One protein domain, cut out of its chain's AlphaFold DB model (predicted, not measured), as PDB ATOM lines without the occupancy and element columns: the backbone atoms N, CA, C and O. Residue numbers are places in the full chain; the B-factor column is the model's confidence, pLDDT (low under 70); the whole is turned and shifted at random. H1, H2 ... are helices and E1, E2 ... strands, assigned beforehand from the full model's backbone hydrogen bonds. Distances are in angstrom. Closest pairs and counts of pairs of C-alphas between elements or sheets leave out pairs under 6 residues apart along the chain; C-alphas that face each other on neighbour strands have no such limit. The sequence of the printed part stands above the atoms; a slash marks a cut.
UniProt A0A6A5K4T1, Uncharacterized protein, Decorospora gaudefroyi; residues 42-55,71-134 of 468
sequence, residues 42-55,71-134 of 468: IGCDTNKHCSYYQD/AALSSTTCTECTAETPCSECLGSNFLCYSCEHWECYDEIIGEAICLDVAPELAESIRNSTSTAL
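What this domain is: This is residues 42 to 55 and 71 to 134 of the 468 residues of an uncharacterized protein of Decorospora gaudefroyi (UniProt A0A6A5K4T1). A small antiparallel sheet, E3 - E4 - E5, has helix H1 slantwise over one face, as two layers, and the long loop 82 to 100 over the other; a small hairpin, E1 and E2, lies off on the helix's side. The printed 78 residues are mixed in class, ordered E1 E2 E3 E4 E5 H1. The whole is compact, radius of gyration of the C-alphas 12.4 A, spans 35 by 25 by 24 A.

How they stand to each other: E3, residues 78 to 81, E4, 101 to 107, and E5, 112 to 118, form a meander, each strand the antiparallel neighbour of the one before. N 79 and O 104 (2.8 A) and N 103 and O 116 (2.9 A) are within hydrogen-bond range. H1, residues 120 to 133, is on this sheet, height 10.9 A, over E3 and E4 and only just not over E5, where 2 C-alphas fall; 6 of 10 O i to N i+4 pairs are within range. The closest C-alphas of E4 and H1 are Glu 101 and Pro 120, 6.2 A. In the hairpin of E1, residues 42 to 44, and E2, 50 to 54, N 51 and O 43 are 2.9 A apart.

Where its parts are: E4 measures 18.6 A, E5 18.4 A, H1 20.8 A. E1 begins at C-alpha 42 (214.079, 189.179, 256.193); H1 ends at C-alpha 133 (218.780, 194.872, 275.577).

The domain as a whole: Residues 56 to 70 are cut out, a gap of 17.8 A between C-alphas 55 and 71. The link E3 to E4 is long. pLDDT is under 70 at residues 42 to 55, 71 and 130 to 134.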
ATOM      1  N   ILE A  42     213.735 188.575 254.918       57.38
ATOM      2  CA  ILE A  42     214.079 189.179 256.193       57.38
ATOM      3  C   ILE A  42     215.573 188.955 256.369       57.38
ATOM      4  O   ILE A  42     216.009 187.868 256.745       57.38
ATOM      5  N   GLY A  43     216.371 189.974 256.061       49.38
ATOM      6  CA  GLY A  43     217.790 189.954 256.397       49.38
ATOM      7  C   GLY A  43     218.027 190.736 257.671       49.38
ATOM      8  O   GLY A  43     217.581 191.878 257.807       49.38
ATOM      9  N   CYS A  44     218.738 190.109 258.596       62.62
ATOM     10  CA  CYS A  44     219.217 190.751 259.804       62.62
ATOM     11  C   CYS A  44     220.675 191.164 259.599       62.62
ATOM     12  O   CYS A  44     221.490 190.373 259.122       62.62
ATOM     13  N   ASP A  45     221.004 192.407 259.935       60.44
ATOM     14  CA  ASP A  45     222.396 192.849 259.948       60.44
ATOM     15  C   ASP A  45     223.173 192.235 261.132       60.44
ATOM     16  O   ASP A  45     222.622 191.549 261.999       60.44
ATOM     17  N   THR A  46     224.482 192.490 261.197       49.41
ATOM     18  CA  THR A  46     225.350 192.009 262.289       49.41
ATOM     19  C   THR A  46     224.957 192.542 263.670       49.41
ATOM     20  O   THR A  46     225.397 191.996 264.679       49.41
ATOM     21  N   ASN A  47     224.125 193.586 263.724       51.72
ATOM     22  CA  ASN A  47     223.588 194.175 264.947       51.72
ATOM     23  C   ASN A  47     222.188 193.629 265.289       51.72
ATOM     24  O   ASN A  47     221.542 194.137 266.202       51.72
ATOM     25  N   LYS A  48     221.741 192.565 264.604       49.91
ATOM     26  CA  LYS A  48     220.432 191.913 264.762       49.91
ATOM     27  C   LYS A  48     219.238 192.792 264.373       49.91
ATOM     28  O   LYS A  48     218.118 192.504 264.786       49.91
ATOM     29  N   HIS A  49     219.431 193.831 263.560       49.16
ATOM     30  CA  HIS A  49     218.309 194.575 262.991       49.16
ATOM     31  C   HIS A  49     217.810 193.876 261.736       49.16
ATOM     32  O   HIS A  49     218.476 193.874 260.701       49.16
ATOM     33  N   CYS A  50     216.623 193.292 261.833       58.94
ATOM     34  CA  CYS A  50     215.975 192.617 260.722       58.94
ATOM     35  C   CYS A  50     215.158 193.626 259.911       58.94
ATOM     36  O   CYS A  50     214.372 194.395 260.461       58.94
ATOM     37  N   SER A  51     215.392 193.670 258.602       57.09
ATOM     38  CA  SER A  51     214.643 194.510 257.668       57.09
ATOM     39  C   SER A  51     214.068 193.643 256.562       57.09
ATOM     40  O   SER A  51     214.735 192.734 256.069       57.09
ATOM     41  N   TYR A  52     212.843 193.961 256.161       56.59
ATOM     42  CA  TYR A  52     212.227 193.387 254.977       56.59
ATOM     43  C   TYR A  52     212.817 194.063 253.743       56.59
ATOM     44  O   TYR A  52     212.828 195.295 253.647       56.59
ATOM     45  N   TYR A  53     213.304 193.278 252.794       52.09
ATOM     46  CA  TYR A  53     213.660 193.783 251.478       52.09
ATOM     47  C   TYR A  53     213.193 192.828 250.394       52.09
ATOM     48  O   TYR A  53     213.086 191.621 250.592       52.09
ATOM     49  N   GLN A  54     212.920 193.408 249.234       46.50
ATOM     50  CA  GLN A  54     212.589 192.670 248.031       46.50
ATOM     51  C   GLN A  54     213.872 192.466 247.218       46.50
ATOM     52  O   GLN A  54     214.675 193.398 247.126       46.50
ATOM     53  N   ASP A  55     214.077 191.282 246.634       45.22
ATOM     54  CA  ASP A  55     215.335 190.863 245.973       45.22
ATOM     55  C   ASP A  55     215.931 191.872 244.971       45.22
ATOM     56  O   ASP A  55     217.142 191.904 244.747       45.22
ATOM     57  N   ALA A  71     209.287 197.658 259.949       60.34
ATOM     58  CA  ALA A  71     208.745 197.266 261.244       60.34
ATOM     59  C   ALA A  71     209.910 196.707 262.071       60.34
ATOM     60  O   ALA A  71     210.556 195.739 261.664       60.34
ATOM     61  N   ALA A  72     210.242 197.355 263.186       72.31
ATOM     62  CA  ALA A  72     211.249 196.828 264.095       72.31
ATOM     63  C   ALA A  72     210.677 195.572 264.759       72.31
ATOM     64  O   ALA A  72     209.790 195.672 265.604       72.31
ATOM     65  N   LEU A  73     211.163 194.400 264.349       80.06
ATOM     66  CA  LEU A  73     210.824 193.124 264.972       80.06
ATOM     67  C   LEU A  73     211.613 192.992 266.280       80.06
ATOM     68  O   LEU A  73     212.723 192.459 266.299       80.06
ATOM     69  N   SER A  74     211.070 193.519 267.370       83.38
ATOM     70  CA  SER A  74     211.581 193.293 268.721       83.38
ATOM     71  C   SER A  74     210.472 192.711 269.582       83.38
ATOM     72  O   SER A  74     209.296 192.936 269.334       83.38
ATOM     73  N   SER A  75     210.813 192.001 270.650       83.25
ATOM     74  CA  SER A  75     209.812 191.515 271.618       83.25
ATOM     75  C   SER A  75     209.023 192.617 272.333       83.25
ATOM     76  O   SER A  75     208.038 192.337 273.007       83.25
ATOM     77  N   THR A  76     209.480 193.869 272.247       87.00
ATOM     78  CA  THR A  76     208.758 195.014 272.809       87.00
ATOM     79  C   THR A  76     207.609 195.460 271.914       87.00
ATOM     80  O   THR A  76     206.650 196.033 272.416       87.00
ATOM     81  N   THR A  77     207.712 195.224 270.608       92.25
ATOM     82  CA  THR A  77     206.688 195.563 269.610       92.25
ATOM     83  C   THR A  77     205.938 194.329 269.127       92.25
ATOM     84  O   THR A  77     204.813 194.460 268.662       92.25
ATOM     85  N   CYS A  78     206.530 193.143 269.259       95.62
ATOM     86  CA  CYS A  78     206.010 191.877 268.772       95.62
ATOM     87  C   CYS A  78     205.781 190.885 269.908       95.62
ATOM     88  O   CYS A  78     206.682 190.617 270.703       95.62
ATOM     89  N   THR A  79     204.599 190.278 269.927       95.62
ATOM     90  CA  THR A  79     204.223 189.225 270.874       95.62
ATOM     91  C   THR A  79     204.003 187.917 270.123       95.62
ATOM     92  O   THR A  79     203.331 187.896 269.094       95.62
ATOM     93  N   GLU A  80     204.577 186.827 270.628       95.88
ATOM     94  CA  GLU A  80     204.355 185.486 270.080       95.88
ATOM     95  C   GLU A  80     202.922 185.027 270.398       95.88
ATOM     96  O   GLU A  80     202.485 185.018 271.556       95.88
ATOM     97  N   CYS A  81     202.186 184.644 269.358       95.44
ATOM     98  CA  CYS A  81     200.850 184.088 269.465       95.44
ATOM     99  C   CYS A  81     200.964 182.617 269.850       95.44
ATOM    100  O   CYS A  81     201.310 181.767 269.028       95.44
ATOM    101  N   THR A  82     200.626 182.299 271.093       94.50
ATOM    102  CA  THR A  82     200.574 180.912 271.563       94.50
ATOM    103  C   THR A  82     199.137 180.526 271.894       94.50
ATOM    104  O   THR A  82     198.239 181.366 271.942       94.50
ATOM    105  N   ALA A  83     198.893 179.241 272.156       89.38
ATOM    106  CA  ALA A  83     197.590 178.800 272.658       89.38
ATOM    107  C   ALA A  83     197.234 179.442 274.017       89.38
ATOM    108  O   ALA A  83     196.059 179.564 274.357       89.38
ATOM    109  N   GLU A  84     198.246 179.849 274.787       93.06
ATOM    110  CA  GLU A  84     198.114 180.473 276.106       93.06
ATOM    111  C   GLU A  84     198.002 182.001 276.004       93.06
ATOM    112  O   GLU A  84     197.314 182.631 276.808       93.06
ATOM    113  N   THR A  85     198.635 182.586 274.984       92.94
ATOM    114  CA  THR A  85     198.617 184.013 274.644       92.94
ATOM    115  C   THR A  85     198.110 184.207 273.212       92.94
ATOM    116  O   THR A  85     198.902 184.499 272.313       92.94
ATOM    117  N   PRO A  86     196.801 184.006 272.956       93.69
ATOM    118  CA  PRO A  86     196.253 184.188 271.622       93.69
ATOM    119  C   PRO A  86     196.336 185.662 271.218       93.69
ATOM    120  O   PRO A  86     196.003 186.551 272.002       93.69
ATOM    121  N   CYS A  87     196.749 185.899 269.979       94.00
ATOM    122  CA  CYS A  87     196.846 187.231 269.405       94.00
ATOM    123  C   CYS A  87     195.455 187.831 269.183       94.00
ATOM    124  O   CYS A  87     194.640 187.285 268.433       94.00
ATOM    125  N   SER A  88     195.167 188.914 269.906       93.88
ATOM    126  CA  SER A  88     193.837 189.521 269.985       93.88
ATOM    127  C   SER A  88     193.464 190.283 268.722       93.88
ATOM    128  O   SER A  88     192.292 190.283 268.352       93.88
ATOM    129  N   GLU A  89     194.439 190.892 268.048       93.00
ATOM    130  CA  GLU A  89     194.199 191.648 266.811       93.00
ATOM    131  C   GLU A  89     194.342 190.756 265.565       93.00
ATOM    132  O   GLU A  89     193.856 191.090 264.488       93.00
ATOM    133  N   CYS A  90     194.933 189.565 265.712       92.31
ATOM    134  CA  CYS A  90     195.088 188.578 264.636       92.31
ATOM    135  C   CYS A  90     193.936 187.565 264.546       92.31
ATOM    136  O   CYS A  90     194.084 186.487 263.959       92.31
ATOM    137  N   LEU A  91     192.777 187.878 265.130       80.56
ATOM    138  CA  LEU A  91     191.612 186.999 265.105       80.56
ATOM    139  C   LEU A  91     191.054 186.890 263.677       80.56
ATOM    140  O   LEU A  91     190.348 187.769 263.191       80.56
ATOM    141  N   GLY A  92     191.354 185.775 263.010       79.56
ATOM    142  CA  GLY A  92     190.929 185.497 261.632       79.56
ATOM    143  C   GLY A  92     192.059 185.526 260.607       79.56
ATOM    144  O   GLY A  92     191.819 185.223 259.438       79.56
ATOM    145  N   SER A  93     193.287 185.828 261.032       75.94
ATOM    146  CA  SER A  93     194.482 185.606 260.226       75.94
ATOM    147  C   SER A  93     194.609 184.108 259.968       75.94
ATOM    148  O   SER A  93     194.924 183.333 260.870       75.94
ATOM    149  N   ASN A  94     194.316 183.680 258.740       78.44
ATOM    150  CA  ASN A  94     194.635 182.329 258.295       78.44
ATOM    151  C   ASN A  94     196.152 182.246 258.167       78.44
ATOM    152  O   ASN A  94     196.693 182.495 257.092       78.44
ATOM    153  N   PHE A  95     196.829 181.951 259.272       86.19
ATOM    154  CA  PHE A  95     198.246 181.650 259.252       86.19
ATOM    155  C   PHE A  95     198.460 180.442 258.335       86.19
ATOM    156  O   PHE A  95     197.905 179.361 258.552       86.19
ATOM    157  N   LEU A  96     199.179 180.663 257.236       88.25
ATOM    158  CA  LEU A  96     199.328 179.677 256.166       88.25
ATOM    159  C   LEU A  96     200.444 178.684 256.494       88.25
ATOM    160  O   LEU A  96     200.457 177.562 255.977       88.25
ATOM    161  N   CYS A  97     201.378 179.079 257.361       92.44
ATOM    162  CA  CYS A  97     202.523 178.268 257.722       92.44
ATOM    163  C   CYS A  97     202.285 177.477 259.019       92.44
ATOM    164  O   CYS A  97     202.465 177.982 260.121       92.44
ATOM    165  N   TYR A  98     201.972 176.185 258.885       88.62
ATOM    166  CA  TYR A  98     201.739 175.271 260.017       88.62
ATOM    167  C   TYR A  98     202.938 175.058 260.953       88.62
ATOM    168  O   TYR A  98     202.761 174.583 262.071       88.62
ATOM    169  N   SER A  99     204.157 175.322 260.481       94.00
ATOM    170  CA  SER A  99     205.396 175.137 261.247       94.00
ATOM    171  C   SER A  99     206.076 176.452 261.619       94.00
ATOM    172  O   SER A  99     207.207 176.427 262.102       94.00
ATOM    173  N   CYS A 100     205.442 177.584 261.323       95.56
ATOM    174  CA  CYS A 100     205.954 178.887 261.701       95.56
ATOM    175  C   CYS A 100     205.421 179.263 263.078       95.56
ATOM    176  O   CYS A 100     204.353 178.819 263.497       95.56
ATOM    177  N   GLU A 101     206.180 180.097 263.770       96.19
ATOM    178  CA  GLU A 101     205.681 180.786 264.945       96.19
ATOM    179  C   GLU A 101     204.892 181.999 264.474       96.19
ATOM    180  O   GLU A 101     205.317 182.738 263.582       96.19
ATOM    181  N   HIS A 102     203.720 182.181 265.059       95.31
ATOM    182  CA  HIS A 102     202.832 183.282 264.731       95.31
ATOM    183  C   HIS A 102     203.170 184.453 265.649       95.31
ATOM    184  O   HIS A 102     203.302 184.271 266.857       95.31
ATOM    185  N   TRP A 103     203.320 185.649 265.092       95.88
ATOM    186  CA  TRP A 103     203.658 186.853 265.849       95.88
ATOM    187  C   TRP A 103     202.678 187.980 265.525       95.88
ATOM    188  O   TRP A 103     202.338 188.203 264.363       95.88
ATOM    189  N   GLU A 104     202.253 188.712 266.550       95.69
ATOM    190  CA  GLU A 104     201.495 189.960 266.434       95.69
ATOM    191  C   GLU A 104     202.427 191.123 266.769       95.69
ATOM    192  O   GLU A 104     202.880 191.258 267.905       95.69
ATOM    193  N   CYS A 105     202.740 191.944 265.768       96.19
ATOM    194  CA  CYS A 105     203.637 193.086 265.886       96.19
ATOM    195  C   CYS A 105     202.871 194.400 265.753       96.19
ATOM    196  O   CYS A 105     202.288 194.668 264.707       96.19
ATOM    197  N   TYR A 106     202.919 195.254 266.769       95.00
ATOM    198  CA  TYR A 106     202.325 196.585 266.718       95.00
ATOM    199  C   TYR A 106     203.277 197.576 266.038       95.00
ATOM    200  O   TYR A 106     204.377 197.841 266.531       95.00
ATOM    201  N   ASP A 107     202.858 198.144 264.904       90.69
ATOM    202  CA  ASP A 107     203.570 199.255 264.268       90.69
ATOM    203  C   ASP A 107     203.021 200.565 264.842       90.69
ATOM    204  O   ASP A 107     201.931 201.009 264.476       90.69
ATOM    205  N   GLU A 108     203.786 201.210 265.731       87.38
ATOM    206  CA  GLU A 108     203.391 202.474 266.376       87.38
ATOM    207  C   GLU A 108     203.023 203.582 265.381       87.38
ATOM    208  O   GLU A 108     202.250 204.482 265.704       87.38
ATOM    209  N   ILE A 109     203.574 203.534 264.168       83.12
ATOM    210  CA  ILE A 109     203.344 204.552 263.152       83.12
ATOM    211  C   ILE A 109     202.035 204.241 262.383       83.12
ATOM    212  O   ILE A 109     201.413 205.168 261.868       83.12
ATOM    213  N   ILE A 110     201.610 202.971 262.228       87.56
ATOM    214  CA  ILE A 110     200.297 202.629 261.616       87.56
ATOM    215  C   ILE A 110     199.208 202.748 262.679       87.56
ATOM    216  O   ILE A 110     198.090 203.149 262.373       87.56
ATOM    217  N   GLY A 111     199.555 202.446 263.931       90.88
ATOM    218  CA  GLY A 111     198.586 202.268 265.000       90.88
ATOM    219  C   GLY A 111     197.781 200.976 264.842       90.88
ATOM    220  O   GLY A 111     196.681 200.885 265.374       90.88
ATOM    221  N   GLU A 112     198.305 200.006 264.089       93.06
ATOM    222  CA  GLU A 112     197.662 198.718 263.829       93.06
ATOM    223  C   GLU A 112     198.652 197.575 264.071       93.06
ATOM    224  O   GLU A 112     199.871 197.727 263.916       93.06
ATOM    225  N   ALA A 113     198.106 196.424 264.457       94.12
ATOM    226  CA  ALA A 113     198.858 195.193 264.600       94.12
ATOM    227  C   ALA A 113     199.022 194.495 263.243       94.12
ATOM    228  O   ALA A 113     198.090 194.393 262.446       94.12
ATOM    229  N   ILE A 114     200.224 193.989 262.996       94.31
ATOM    230  CA  ILE A 114     200.586 193.210 261.819       94.31
ATOM    231  C   ILE A 114     200.813 191.771 262.271       94.31
ATOM    232  O   ILE A 114     201.618 191.510 263.166       94.31
ATOM    233  N   CYS A 115     200.119 190.836 261.631       95.44
ATOM    234  CA  CYS A 115     200.212 189.409 261.918       95.44
ATOM    235  C   CYS A 115     201.215 188.756 260.968       95.44
ATOM    236  O   CYS A 115     201.085 188.881 259.749       95.44
ATOM    237  N   LEU A 116     202.213 188.070 261.517       95.38
ATOM    238  CA  LEU A 116     203.340 187.530 260.765       95.38
ATOM    239  C   LEU A 116     203.533 186.043 261.064       95.38
ATOM    240  O   LEU A 116     203.518 185.635 262.223       95.38
ATOM    241  N   ASP A 117     203.787 185.265 260.012       95.94
ATOM    242  CA  ASP A 117     204.330 183.910 260.112       95.94
ATOM    243  C   ASP A 117     205.856 183.989 260.065       95.94
ATOM    244  O   ASP A 117     206.443 184.383 259.055       95.94
ATOM    245  N   VAL A 118     206.506 183.629 261.167       95.00
ATOM    246  CA  VAL A 118     207.958 183.715 261.325       95.00
ATOM    247  C   VAL A 118     208.536 182.306 261.405       95.00
ATOM    248  O   VAL A 118     208.142 181.495 262.242       95.00
ATOM    249  N   ALA A 119     209.499 181.998 260.537       94.62
ATOM    250  CA  ALA A 119     210.227 180.737 260.620       94.62
ATOM    251  C   ALA A 119     210.957 180.622 261.979       94.62
ATOM    252  O   ALA A 119     211.485 181.624 262.469       94.62
ATOM    253  N   PRO A 120     211.053 179.420 262.576       93.00
ATOM    254  CA  PRO A 120     211.575 179.240 263.936       93.00
ATOM    255  C   PRO A 120     212.997 179.792 264.130       93.00
ATOM    256  O   PRO A 120     213.292 180.390 265.162       93.00
ATOM    257  N   GLU A 121     213.861 179.693 263.113       88.31
ATOM    258  CA  GLU A 121     215.227 180.245 263.151       88.31
ATOM    259  C   GLU A 121     215.243 181.775 263.341       88.31
ATOM    260  O   GLU A 121     216.084 182.323 264.058       88.31
ATOM    261  N   LEU A 122     214.290 182.480 262.726       91.12
ATOM    262  CA  LEU A 122     214.156 183.928 262.856       91.12
ATOM    263  C   LEU A 122     213.463 184.307 264.169       91.12
ATOM    264  O   LEU A 122     213.831 185.298 264.801       91.12
ATOM    265  N   ALA A 123     212.505 183.502 264.617       91.69
ATOM    266  CA  ALA A 123     211.809 183.744 265.869       91.69
ATOM    267  C   ALA A 123     212.731 183.599 267.096       91.69
ATOM    268  O   ALA A 123     212.627 184.371 268.054       91.69
ATOM    269  N   GLU A 124     213.714 182.691 267.048       89.31
ATOM    270  CA  GLU A 124     214.793 182.636 268.043       89.31
ATOM    271  C   GLU A 124     215.632 183.922 268.059       89.31
ATOM    272  O   GLU A 124     216.030 184.387 269.130       89.31
ATOM    273  N   SER A 125     215.883 184.539 266.899       86.00
ATOM    274  CA  SER A 125     216.593 185.823 266.821       86.00
ATOM    275  C   SER A 125     215.809 186.943 267.512       86.00
ATOM    276  O   SER A 125     216.380 187.684 268.320       86.00
ATOM    277  N   ILE A 126     214.491 187.017 267.280       87.88
ATOM    278  CA  ILE A 126     213.602 187.996 267.927       87.88
ATOM    279  C   ILE A 126     213.627 187.797 269.447       87.88
ATOM    280  O   ILE A 126     213.912 188.744 270.187       87.88
ATOM    281  N   ARG A 127     213.457 186.559 269.934       88.38
ATOM    282  CA  ARG A 127     213.528 186.242 271.372       88.38
ATOM    283  C   ARG A 127     214.889 186.610 271.977       88.38
ATOM    284  O   ARG A 127     214.941 187.293 273.002       88.38
ATOM    285  N   ASN A 128     215.990 186.262 271.311       84.44
ATOM    286  CA  ASN A 128     217.351 186.500 271.804       84.44
ATOM    287  C   ASN A 128     217.807 187.967 271.725       84.44
ATOM    288  O   ASN A 128     218.679 188.379 272.498       84.44
ATOM    289  N   SER A 129     217.243 188.771 270.819       73.81
ATOM    290  CA  SER A 129     217.518 190.213 270.753       73.81
ATOM    291  C   SER A 129     217.098 190.925 272.052       73.81
ATOM    292  O   SER A 129     217.845 191.738 272.596       73.81
ATOM    293  N   THR A 130     215.980 190.496 272.639       58.00
ATOM    294  CA  THR A 130     215.413 190.992 273.904       58.00
ATOM    295  C   THR A 130     216.339 190.826 275.098       58.00
ATOM    296  O   THR A 130     216.500 191.734 275.912       58.00
ATOM    297  N   SER A 131     216.967 189.653 275.199       52.41
ATOM    298  CA  SER A 131     217.797 189.288 276.348       52.41
ATOM    299  C   SER A 131     219.050 190.166 276.448       52.41
ATOM    300  O   SER A 131     219.554 190.435 277.536       52.41
ATOM    301  N   THR A 132     219.518 190.693 275.311       45.34
ATOM    302  CA  THR A 132     220.718 191.540 275.272       45.34
ATOM    303  C   THR A 132     220.402 193.008 275.605       45.34
ATOM    304  O   THR A 132     221.241 193.698 276.177       45.34
ATOM    305  N   ALA A 133     219.185 193.487 275.313       45.12
ATOM    306  CA  ALA A 133     218.780 194.872 275.577       45.12
ATOM    307  C   ALA A 133     218.492 195.152 277.067       45.12
ATOM    308  O   ALA A 133     218.815 196.234 277.562       45.12
ATOM    309  N   LEU A 134     217.960 194.175 277.817       39.38
ATOM    310  CA  LEU A 134     217.657 194.359 279.246       39.38
ATOM    311  C   LEU A 134     218.897 194.418 280.156       39.38
ATOM    312  O   LEU A 134     218.798 194.902 281.281       39.38
TER     313      LEU A 134